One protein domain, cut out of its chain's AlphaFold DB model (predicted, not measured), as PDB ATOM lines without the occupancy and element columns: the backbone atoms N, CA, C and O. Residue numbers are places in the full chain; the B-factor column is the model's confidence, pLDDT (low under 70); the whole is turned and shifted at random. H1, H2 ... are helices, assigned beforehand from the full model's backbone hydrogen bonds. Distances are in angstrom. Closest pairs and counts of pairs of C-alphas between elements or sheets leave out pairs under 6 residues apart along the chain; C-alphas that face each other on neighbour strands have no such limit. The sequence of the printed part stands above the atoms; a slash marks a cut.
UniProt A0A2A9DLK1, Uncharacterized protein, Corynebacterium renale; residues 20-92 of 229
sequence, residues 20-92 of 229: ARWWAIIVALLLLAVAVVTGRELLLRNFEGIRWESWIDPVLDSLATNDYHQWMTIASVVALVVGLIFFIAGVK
ATOM      1  N   ALA A  20     -35.419  41.226 -61.875       55.75
ATOM      2  CA  ALA A  20     -36.138  41.372 -63.140       55.75
ATOM      3  C   ALA A  20     -37.281  40.357 -63.325       55.75
ATOM      4  O   ALA A  20     -38.185  40.604 -64.119       55.75
ATOM      5  N   ARG A  21     -37.284  39.240 -62.577       63.62
ATOM      6  CA  ARG A  21     -38.360  38.237 -62.639       63.62
ATOM      7  C   ARG A  21     -39.736  38.826 -62.343       63.62
ATOM      8  O   ARG A  21     -40.684  38.500 -63.043       63.62
ATOM      9  N   TRP A  22     -39.848  39.697 -61.341       63.06
ATOM     10  CA  TRP A  22     -41.154  40.219 -60.937       63.06
ATOM     11  C   TRP A  22     -41.685  41.268 -61.925       63.06
ATOM     12  O   TRP A  22     -42.857  41.239 -62.280       63.06
ATOM     13  N   TRP A  23     -40.806  42.114 -62.472       67.38
ATOM     14  CA  TRP A  23     -41.172  43.084 -63.510       67.38
ATOM     15  C   TRP A  23     -41.593  42.425 -64.824       67.38
ATOM     16  O   TRP A  23     -42.585  42.841 -65.418       67.38
ATOM     17  N   ALA A  24     -40.900  41.363 -65.244       71.19
ATOM     18  CA  ALA A  24     -41.279  40.600 -66.433       71.19
ATOM     19  C   ALA A  24     -42.683  39.985 -66.300       71.19
ATOM     20  O   ALA A  24     -43.447  40.002 -67.260       71.19
ATOM     21  N   ILE A  25     -43.044  39.502 -65.103       76.31
ATOM     22  CA  ILE A  25     -44.384  38.962 -64.829       76.31
ATOM     23  C   ILE A  25     -45.445  40.051 -64.994       76.31
ATOM     24  O   ILE A  25     -46.460  39.814 -65.640       76.31
ATOM     25  N   ILE A  26     -45.216  41.251 -64.459       76.94
ATOM     26  CA  ILE A  26     -46.214  42.321 -64.545       76.94
ATOM     27  C   ILE A  26     -46.396  42.797 -65.990       76.94
ATOM     28  O   ILE A  26     -47.527  42.965 -66.438       76.94
ATOM     29  N   VAL A  27     -45.305  42.962 -66.744       77.50
ATOM     30  CA  VAL A  27     -45.383  43.329 -68.169       77.50
ATOM     31  C   VAL A  27     -46.106  42.249 -68.972       77.50
ATOM     32  O   VAL A  27     -46.953  42.568 -69.804       77.50
ATOM     33  N   ALA A  28     -45.823  40.974 -68.698       73.31
ATOM     34  CA  ALA A  28     -46.523  39.865 -69.334       73.31
ATOM     35  C   ALA A  28     -48.025  39.878 -69.014       73.31
ATOM     36  O   ALA A  28     -48.833  39.699 -69.919       73.31
ATOM     37  N   LEU A  29     -48.410  40.146 -67.762       81.44
ATOM     38  CA  LEU A  29     -49.817  40.267 -67.366       81.44
ATOM     39  C   LEU A  29     -50.514  41.448 -68.051       81.44
ATOM     40  O   LEU A  29     -51.657  41.311 -68.478       81.44
ATOM     41  N   LEU A  30     -49.829  42.584 -68.197       80.00
ATOM     42  CA  LEU A  30     -50.371  43.752 -68.890       80.00
ATOM     43  C   LEU A  30     -50.603  43.459 -70.378       80.00
ATOM     44  O   LEU A  30     -51.691  43.706 -70.893       80.00
ATOM     45  N   LEU A  31     -49.615  42.868 -71.056       82.94
ATOM     46  CA  LEU A  31     -49.759  42.448 -72.452       82.94
ATOM     47  C   LEU A  31     -50.845  41.384 -72.623       82.94
ATOM     48  O   LEU A  31     -51.595  41.431 -73.595       82.94
ATOM     49  N   LEU A  32     -50.972  40.461 -71.668       85.56
ATOM     50  CA  LEU A  32     -52.022  39.449 -71.680       85.56
ATOM     51  C   LEU A  32     -53.410  40.085 -71.556       85.56
ATOM     52  O   LEU A  32     -54.311  39.719 -72.305       85.56
ATOM     53  N   ALA A  33     -53.584  41.063 -70.665       78.19
ATOM     54  CA  ALA A  33     -54.845  41.788 -70.530       78.19
ATOM     55  C   ALA A  33     -55.226  42.502 -71.838       78.19
ATOM     56  O   ALA A  33     -56.358  42.373 -72.302       78.19
ATOM     57  N   VAL A  34     -54.267  43.181 -72.479       81.31
ATOM     58  CA  VAL A  34     -54.475  43.833 -73.784       81.31
ATOM     59  C   VAL A  34     -54.850  42.813 -74.863       81.31
ATOM     60  O   VAL A  34     -55.782  43.046 -75.635       81.31
ATOM     61  N   ALA A  35     -54.172  41.664 -74.900       81.06
ATOM     62  CA  ALA A  35     -54.459  40.600 -75.856       81.06
ATOM     63  C   ALA A  35     -55.869  40.019 -75.673       81.06
ATOM     64  O   ALA A  35     -56.569  39.812 -76.661       81.06
ATOM     65  N   VAL A  36     -56.320  39.807 -74.432       84.56
ATOM     66  CA  VAL A  36     -57.676  39.309 -74.136       84.56
ATOM     67  C   VAL A  36     -58.740  40.309 -74.582       84.56
ATOM     68  O   VAL A  36     -59.706  39.914 -75.231       84.56
ATOM     69  N   VAL A  37     -58.559  41.597 -74.281       77.44
ATOM     70  CA  VAL A  37     -59.504  42.650 -74.689       77.44
ATOM     71  C   VAL A  37     -59.584  42.744 -76.213       77.44
ATOM     72  O   VAL A  37     -60.677  42.717 -76.776       77.44
ATOM     73  N   THR A  38     -58.434  42.767 -76.887       77.50
ATOM     74  CA  THR A  38     -58.363  42.852 -78.355       77.50
ATOM     75  C   THR A  38     -58.931  41.597 -79.019       77.50
ATOM     76  O   THR A  38     -59.680  41.688 -79.987       77.50
ATOM     77  N   GLY A  39     -58.616  40.413 -78.486       84.19
ATOM     78  CA  GLY A  39     -59.126  39.137 -78.981       84.19
ATOM     79  C   GLY A  39     -60.638  39.012 -78.818       84.19
ATOM     80  O   GLY A  39     -61.315  38.586 -79.751       84.19
ATOM     81  N   ARG A  40     -61.186  39.441 -77.672       82.56
ATOM     82  CA  ARG A  40     -62.638  39.520 -77.451       82.56
ATOM     83  C   ARG A  40     -63.298  40.426 -78.485       82.56
ATOM     84  O   ARG A  40     -64.314  40.044 -79.052       82.56
ATOM     85  N   GLU A  41     -62.718  41.593 -78.743       78.25
ATOM     86  CA  GLU A  41     -63.271  42.549 -79.702       78.25
ATOM     87  C   GLU A  41     -63.227  42.020 -81.144       78.25
ATOM     88  O   GLU A  41     -64.203  42.141 -81.881       78.25
ATOM     89  N   LEU A  42     -62.135  41.356 -81.536       81.44
ATOM     90  CA  LEU A  42     -62.020  40.676 -82.832       81.44
ATOM     91  C   LEU A  42     -63.051  39.552 -82.989       81.44
ATOM     92  O   LEU A  42     -63.655  39.420 -84.050       81.44
ATOM     93  N   LEU A  43     -63.280  38.763 -81.936       82.94
ATOM     94  CA  LEU A  43     -64.300  37.711 -81.921       82.94
ATOM     95  C   LEU A  43     -65.710  38.286 -82.094       82.94
ATOM     96  O   LEU A  43     -66.487  37.748 -82.878       82.94
ATOM     97  N   LEU A  44     -66.030  39.386 -81.406       80.00
ATOM     98  CA  LEU A  44     -67.328  40.054 -81.535       80.00
ATOM     99  C   LEU A  44     -67.565  40.587 -82.951       80.00
ATOM    100  O   LEU A  44     -68.675  40.482 -83.460       80.00
ATOM    101  N   ARG A  45     -66.524  41.111 -83.608       73.19
ATOM    102  CA  ARG A  45     -66.631  41.662 -84.968       73.19
ATOM    103  C   ARG A  45     -66.726  40.593 -86.059       73.19
ATOM    104  O   ARG A  45     -67.352  40.846 -87.081       73.19
ATOM    105  N   ASN A  46     -66.126  39.416 -85.861       78.69
ATOM    106  CA  ASN A  46     -66.099  38.352 -86.874       78.69
ATOM    107  C   ASN A  46     -67.270  37.358 -86.795       78.69
ATOM    108  O   ASN A  46     -67.500  36.632 -87.760       78.69
ATOM    109  N   PHE A  47     -67.975  37.262 -85.664       77.44
ATOM    110  CA  PHE A  47     -69.059  36.294 -85.478       77.44
ATOM    111  C   PHE A  47     -70.435  36.976 -85.470       77.44
ATOM    112  O   PHE A  47     -70.866  37.526 -84.460       77.44
ATOM    113  N   GLU A  48     -71.179  36.840 -86.572       63.12
ATOM    114  CA  GLU A  48     -72.486  37.484 -86.825       63.12
ATOM    115  C   GLU A  48     -73.652  37.023 -85.909       63.12
ATOM    116  O   GLU A  48     -74.790  37.455 -86.074       63.12
ATOM    117  N   GLY A  49     -73.401  36.169 -84.912       65.38
ATOM    118  CA  GLY A  49     -74.417  35.663 -83.973       65.38
ATOM    119  C   GLY A  49     -74.315  36.206 -82.543       65.38
ATOM    120  O   GLY A  49     -75.180  35.919 -81.714       65.38
ATOM    121  N   ILE A  50     -73.264  36.963 -82.220       64.00
ATOM    122  CA  ILE A  50     -72.921  37.340 -80.844       64.00
ATOM    123  C   ILE A  50     -73.241  38.825 -80.640       64.00
ATOM    124  O   ILE A  50     -72.388  39.693 -80.776       64.00
ATOM    125  N   ARG A  51     -74.497  39.131 -80.288       63.41
ATOM    126  CA  ARG A  51     -74.930  40.499 -79.949       63.41
ATOM    127  C   ARG A  51     -74.603  40.828 -78.492       63.41
ATOM    128  O   ARG A  51     -75.480  40.776 -77.631       63.41
ATOM    129  N   TRP A  52     -73.341  41.095 -78.201       68.00
ATOM    130  CA  TRP A  52     -72.922  41.607 -76.896       68.00
ATOM    131  C   TRP A  52     -72.489  43.056 -77.065       68.00
ATOM    132  O   TRP A  52     -71.868  43.387 -78.070       68.00
ATOM    133  N   GLU A  53     -72.795  43.895 -76.078       72.12
ATOM    134  CA  GLU A  53     -72.352  45.289 -76.060       72.12
ATOM    135  C   GLU A  53     -70.817  45.334 -76.178       72.12
ATOM    136  O   GLU A  53     -70.095  44.725 -75.363       72.12
ATOM    137  N   SER A  54     -70.308  46.010 -77.212       69.81
ATOM    138  CA  SER A  54     -68.874  46.249 -77.344       69.81
ATOM    139  C   SER A  54     -68.435  47.193 -76.231       69.81
ATOM    140  O   SER A  54     -69.102  48.170 -75.900       69.81
ATOM    141  N   TRP A  55     -67.299  46.879 -75.617       72.69
ATOM    142  CA  TRP A  55     -66.725  47.720 -74.564       72.69
ATOM    143  C   TRP A  55     -65.884  48.856 -75.146       72.69
ATOM    144  O   TRP A  55     -65.544  49.798 -74.435       72.69
ATOM    145  N   ILE A  56     -65.534  48.748 -76.430       68.75
ATOM    146  CA  ILE A  56     -64.680  49.693 -77.146       68.75
ATOM    147  C   ILE A  56     -65.521  50.653 -77.985       68.75
ATOM    148  O   ILE A  56     -65.139  51.812 -78.090       68.75
ATOM    149  N   ASP A  57     -66.668  50.226 -78.516       74.69
ATOM    150  CA  ASP A  57     -67.546  51.106 -79.296       74.69
ATOM    151  C   ASP A  57     -67.969  52.387 -78.552       74.69
ATOM    152  O   ASP A  57     -67.785  53.449 -79.132       74.69
ATOM    153  N   PRO A  58     -68.408  52.385 -77.276       74.38
ATOM    154  CA  PRO A  58     -68.722  53.637 -76.575       74.38
ATOM    155  C   PRO A  58     -67.491  54.530 -76.361       74.38
ATOM    156  O   PRO A  58     -67.609  55.754 -76.311       74.38
ATOM    157  N   VAL A  59     -66.293  53.941 -76.267       70.50
ATOM    158  CA  VAL A  59     -65.039  54.701 -76.197       70.50
ATOM    159  C   VAL A  59     -64.731  55.321 -77.562       70.50
ATOM    160  O   VAL A  59     -64.449  56.511 -77.633       70.50
ATOM    161  N   LEU A  60     -64.823  54.550 -78.647       71.44
ATOM    162  CA  LEU A  60     -64.602  55.028 -80.013       71.44
ATOM    163  C   LEU A  60     -65.628  56.082 -80.429       71.44
ATOM    164  O   LEU A  60     -65.252  57.052 -81.077       71.44
ATOM    165  N   ASP A  61     -66.884  55.919 -80.028       76.88
ATOM    166  CA  ASP A  61     -67.955  56.871 -80.306       76.88
ATOM    167  C   ASP A  61     -67.735  58.175 -79.532       76.88
ATOM    168  O   ASP A  61     -67.840  59.250 -80.113       76.88
ATOM    169  N   SER A  62     -67.272  58.102 -78.274       67.88
ATOM    170  CA  SER A  62     -66.826  59.284 -77.509       67.88
ATOM    171  C   SER A  62     -65.630  59.990 -78.169       67.88
ATOM    172  O   SER A  62     -65.542  61.216 -78.160       67.88
ATOM    173  N   LEU A  63     -64.701  59.235 -78.774       68.00
ATOM    174  CA  LEU A  63     -63.596  59.810 -79.550       68.00
ATOM    175  C   LEU A  63     -64.074  60.430 -80.876       68.00
ATOM    176  O   LEU A  63     -63.519  61.441 -81.301       68.00
ATOM    177  N   ALA A  64     -65.071  59.834 -81.532       74.75
ATOM    178  CA  ALA A  64     -65.592  60.277 -82.824       74.75
ATOM    179  C   ALA A  64     -66.507  61.506 -82.708       74.75
ATOM    180  O   ALA A  64     -66.479  62.379 -83.575       74.75
ATOM    181  N   THR A  65     -67.287  61.598 -81.631       73.25
ATOM    182  CA  THR A  65     -68.183  62.731 -81.340       73.25
ATOM    183  C   THR A  65     -67.463  63.935 -80.726       73.25
ATOM    184  O   THR A  65     -68.044  65.015 -80.658       73.25
ATOM    185  N   ASN A  66     -66.179  63.795 -80.359       63.72
ATOM    186  CA  ASN A  66     -65.358  64.842 -79.736       63.72
ATOM    187  C   ASN A  66     -65.969  65.409 -78.435       63.72
ATOM    188  O   ASN A  66     -65.666  66.536 -78.034       63.72
ATOM    189  N   ASP A  67     -66.806  64.621 -77.757       69.88
ATOM    190  CA  ASP A  67     -67.350  64.977 -76.455       69.88
ATOM    191  C   ASP A  67     -66.314  64.663 -75.373       69.88
ATOM    192  O   ASP A  67     -66.033  63.520 -75.001       69.88
ATOM    193  N   TYR A  68     -65.678  65.722 -74.880       62.31
ATOM    194  CA  TYR A  68     -64.621  65.618 -73.887       62.31
ATOM    195  C   TYR A  68     -65.218  65.401 -72.494       62.31
ATOM    196  O   TYR A  68     -65.578  66.345 -71.787       62.31
ATOM    197  N   HIS A  69     -65.316  64.145 -72.070       70.94
ATOM    198  CA  HIS A  69     -65.811  63.814 -70.739       70.94
ATOM    199  C   HIS A  69     -64.700  63.861 -69.678       70.94
ATOM    200  O   HIS A  69     -63.602  63.337 -69.863       70.94
ATOM    201  N   GLN A  70     -65.009  64.406 -68.496       77.56
ATOM    202  CA  GLN A  70     -64.066  64.549 -67.373       77.56
ATOM    203  C   GLN A  70     -63.471  63.213 -66.875       77.56
ATOM    204  O   GLN A  70     -62.416  63.191 -66.243       77.56
ATOM    205  N   TRP A  71     -64.101  62.073 -67.165       74.38
ATOM    206  CA  TRP A  71     -63.525  60.769 -66.827       74.38
ATOM    207  C   TRP A  71     -62.325  60.408 -67.720       74.38
ATOM    208  O   TRP A  71     -61.430  59.702 -67.255       74.38
ATOM    209  N   MET A  72     -62.239  60.932 -68.952       75.19
ATOM    210  CA  MET A  72     -61.108  60.690 -69.859       75.19
ATOM    211  C   MET A  72     -59.821  61.352 -69.355       75.19
ATOM    212  O   MET A  72     -58.747  60.750 -69.439       75.19
ATOM    213  N   THR A  73     -59.908  62.555 -68.775       77.69
ATOM    214  CA  THR A  73     -58.752  63.215 -68.143       77.69
ATOM    215  C   THR A  73     -58.260  62.431 -66.940       77.69
ATOM    216  O   THR A  73     -57.062  62.177 -66.831       77.69
ATOM    217  N   ILE A  74     -59.170  61.982 -66.073       75.75
ATOM    218  CA  ILE A  74     -58.809  61.167 -64.908       75.75
ATOM    219  C   ILE A  74     -58.167  59.848 -65.358       75.75
ATOM    220  O   ILE A  74     -57.103  59.487 -64.857       75.75
ATOM    221  N   ALA A  75     -58.746  59.164 -66.350       77.12
ATOM    222  CA  ALA A  75     -58.198  57.925 -66.898       77.12
ATOM    223  C   ALA A  75     -56.789  58.117 -67.485       77.12
ATOM    224  O   ALA A  75     -55.890  57.322 -67.211       77.12
ATOM    225  N   SER A  76     -56.568  59.204 -68.227       74.44
ATOM    226  CA  SER A  76     -55.263  59.527 -68.815       74.44
ATOM    227  C   SER A  76     -54.212  59.835 -67.750       74.44
ATOM    228  O   SER A  76     -53.084  59.355 -67.839       74.44
ATOM    229  N   VAL A  77     -54.580  60.591 -66.710       80.25
ATOM    230  CA  VAL A  77     -53.689  60.897 -65.581       80.25
ATOM    231  C   VAL A  77     -53.304  59.617 -64.842       80.25
ATOM    232  O   VAL A  77     -52.127  59.407 -64.560       80.25
ATOM    233  N   VAL A  78     -54.263  58.728 -64.579       80.56
ATOM    234  CA  VAL A  78     -53.984  57.432 -63.945       80.56
ATOM    235  C   VAL A  78     -53.066  56.585 -64.826       80.56
ATOM    236  O   VAL A  78     -52.076  56.052 -64.327       80.56
ATOM    237  N   ALA A  79     -53.330  56.506 -66.132       81.38
ATOM    238  CA  ALA A  79     -52.482  55.776 -67.072       81.38
ATOM    239  C   ALA A  79     -51.044  56.327 -67.106       81.38
ATOM    240  O   ALA A  79     -50.088  55.551 -67.076       81.38
ATOM    241  N   LEU A  80     -50.883  57.654 -67.088       80.50
ATOM    242  CA  LEU A  80     -49.586  58.326 -66.990       80.50
ATOM    243  C   LEU A  80     -48.862  57.994 -65.686       80.50
ATOM    244  O   LEU A  80     -47.683  57.649 -65.718       80.50
ATOM    245  N   VAL A  81     -49.549  58.068 -64.545       81.25
ATOM    246  CA  VAL A  81     -48.967  57.756 -63.230       81.25
ATOM    247  C   VAL A  81     -48.516  56.301 -63.178       81.25
ATOM    248  O   VAL A  81     -47.394  56.019 -62.760       81.25
ATOM    249  N   VAL A  82     -49.351  55.377 -63.648       81.00
ATOM    250  CA  VAL A  82     -49.017  53.954 -63.714       81.00
ATOM    251  C   VAL A  82     -47.803  53.748 -64.620       81.00
ATOM    252  O   VAL A  82     -46.804  53.188 -64.171       81.00
ATOM    253  N   GLY A  83     -47.834  54.267 -65.851       78.44
ATOM    254  CA  GLY A  83     -46.711  54.192 -66.787       78.44
ATOM    255  C   GLY A  83     -45.417  54.780 -66.219       78.44
ATOM    256  O   GLY A  83     -44.349  54.191 -66.379       78.44
ATOM    257  N   LEU A  84     -45.504  55.885 -65.479       80.19
ATOM    258  CA  LEU A  84     -44.361  56.519 -64.830       80.19
ATOM    259  C   LEU A  84     -43.807  55.671 -63.681       80.19
ATOM    260  O   LEU A  84     -42.590  55.545 -63.553       80.19
ATOM    261  N   ILE A  85     -44.664  55.038 -62.878       74.38
ATOM    262  CA  ILE A  85     -44.239  54.085 -61.843       74.38
ATOM    263  C   ILE A  85     -43.487  52.915 -62.488       74.38
ATOM    264  O   ILE A  85     -42.412  52.549 -62.011       74.38
ATOM    265  N   PHE A  86     -44.003  52.373 -63.597       72.25
ATOM    266  CA  PHE A  86     -43.325  51.332 -64.376       72.25
ATOM    267  C   PHE A  86     -41.987  51.805 -64.941       72.25
ATOM    268  O   PHE A  86     -41.000  51.075 -64.869       72.25
ATOM    269  N   PHE A  87     -41.929  53.027 -65.467       77.00
ATOM    270  CA  PHE A  87     -40.706  53.605 -66.012       77.00
ATOM    271  C   PHE A  87     -39.643  53.793 -64.928       77.00
ATOM    272  O   PHE A  87     -38.528  53.295 -65.060       77.00
ATOM    273  N   ILE A  88     -39.996  54.434 -63.811       70.38
ATOM    274  CA  ILE A  88     -39.094  54.644 -62.671       70.38
ATOM    275  C   ILE A  88     -38.602  53.303 -62.128       70.38
ATOM    276  O   ILE A  88     -37.431  53.154 -61.783       70.38
ATOM    277  N   ALA A  89     -39.480  52.307 -62.072       65.31
ATOM    278  CA  ALA A  89     -39.112  50.976 -61.646       65.31
ATOM    279  C   ALA A  89     -38.195  50.232 -62.625       65.31
ATOM    280  O   ALA A  89     -37.282  49.538 -62.177       65.31
ATOM    281  N   GLY A  90     -38.417  50.377 -63.932       63.75
ATOM    282  CA  GLY A  90     -37.574  49.794 -64.976       63.75
ATOM    283  C   GLY A  90     -36.198  50.456 -65.061       63.75
ATOM    284  O   GLY A  90     -35.203  49.784 -65.325       63.75
ATOM    285  N   VAL A  91     -36.129  51.756 -64.769       68.38
ATOM    286  CA  VAL A  91     -34.884  52.536 -64.721       68.38
ATOM    287  C   VAL A  91     -34.156  52.367 -63.382       68.38
ATOM    288  O   VAL A  91     -32.963  52.661 -63.299       68.38
ATOM    289  N   LYS A  92     -34.823  51.861 -62.330       47.19
ATOM    290  CA  LYS A  92     -34.215  51.707 -61.003       47.19
ATOM    291  C   LYS A  92     -32.953  50.834 -61.094       47.19
ATOM    292  O   LYS A  92     -33.059  49.634 -61.369       47.19
TER     293      LYS A  92
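What this domain is: This is residues 20 to 92 of the 229 residues of an uncharacterized protein of Corynebacterium renale (UniProt A0A2A9DLK1). Two long helices, H1 and H3, make an open V with its narrow end where the first residues of H1 come near the last residues of H3, and the short helix H2 with its links spans the wide end. The middle of this frame is empty, and no helix touches another. The printed part has 73 residues with three named helices, in the order H1, H2, H3 along the chain, and no named strand; its class is all helix. The whole is loose, with a radius of gyration of the C-alphas of 16.2 A, and flat, spanning 47 by 30 by 13 A.

Where its parts are: The longest helix is H1, residues 20 to 46, which measures 38.3 A from first to last C-alpha. It begins at C-alpha 20, at (-36.138, 41.372, -63.140), and ends at C-alpha 46, at (-66.099, 38.352, -86.874). H3, residues 70 to 91, measures 31.7 A from C-alpha 70 to C-alpha 91, which is at (-34.884, 52.536, -64.721). H2, residues 57 to 65, measures 11.8 A from first to last C-alpha.

How they stand to each other: H1 and H3 are close but not clearly touching, with 1 pair of C-alphas within 8 A. Their closest C-alphas are those of Trp 23 and Gly 90, 7.8 A apart. Their lines stand at a steep tilt of 37 degrees, only just past shallow, and they run opposite ways. Their centres are 17.8 A apart. H2 is apart from H1, and H2 is apart from H3, with no C-alpha of the one within 8 A of the other in either pair. In H1, H2 and H3 every pair of O i and N i+4 is within hydrogen-bond range.

The domain as a whole: The C-alphas of Gly 49 and Lys 92 are the two farthest apart, at 49.0 A, while those of Ala 20 and Lys 92, the first and last printed residues, are 10.7 A apart. The printed part has no cut. The link from H1 to H2 has 10 residues and is short; the link from H2 to H3 has 4 residues and is tight. Residues 28 to 36 of H1, residues 46 to 51, residues 63 to 71, of which 63 to 65 belong to H2, and residues 73 to 85 of H3 stand free. The mean pLDDT of the printed part is 73.9. It is under 70 for 20 residues, among them residues 20 to 23, 48 to 52, 66 to 68 and 89 to 92.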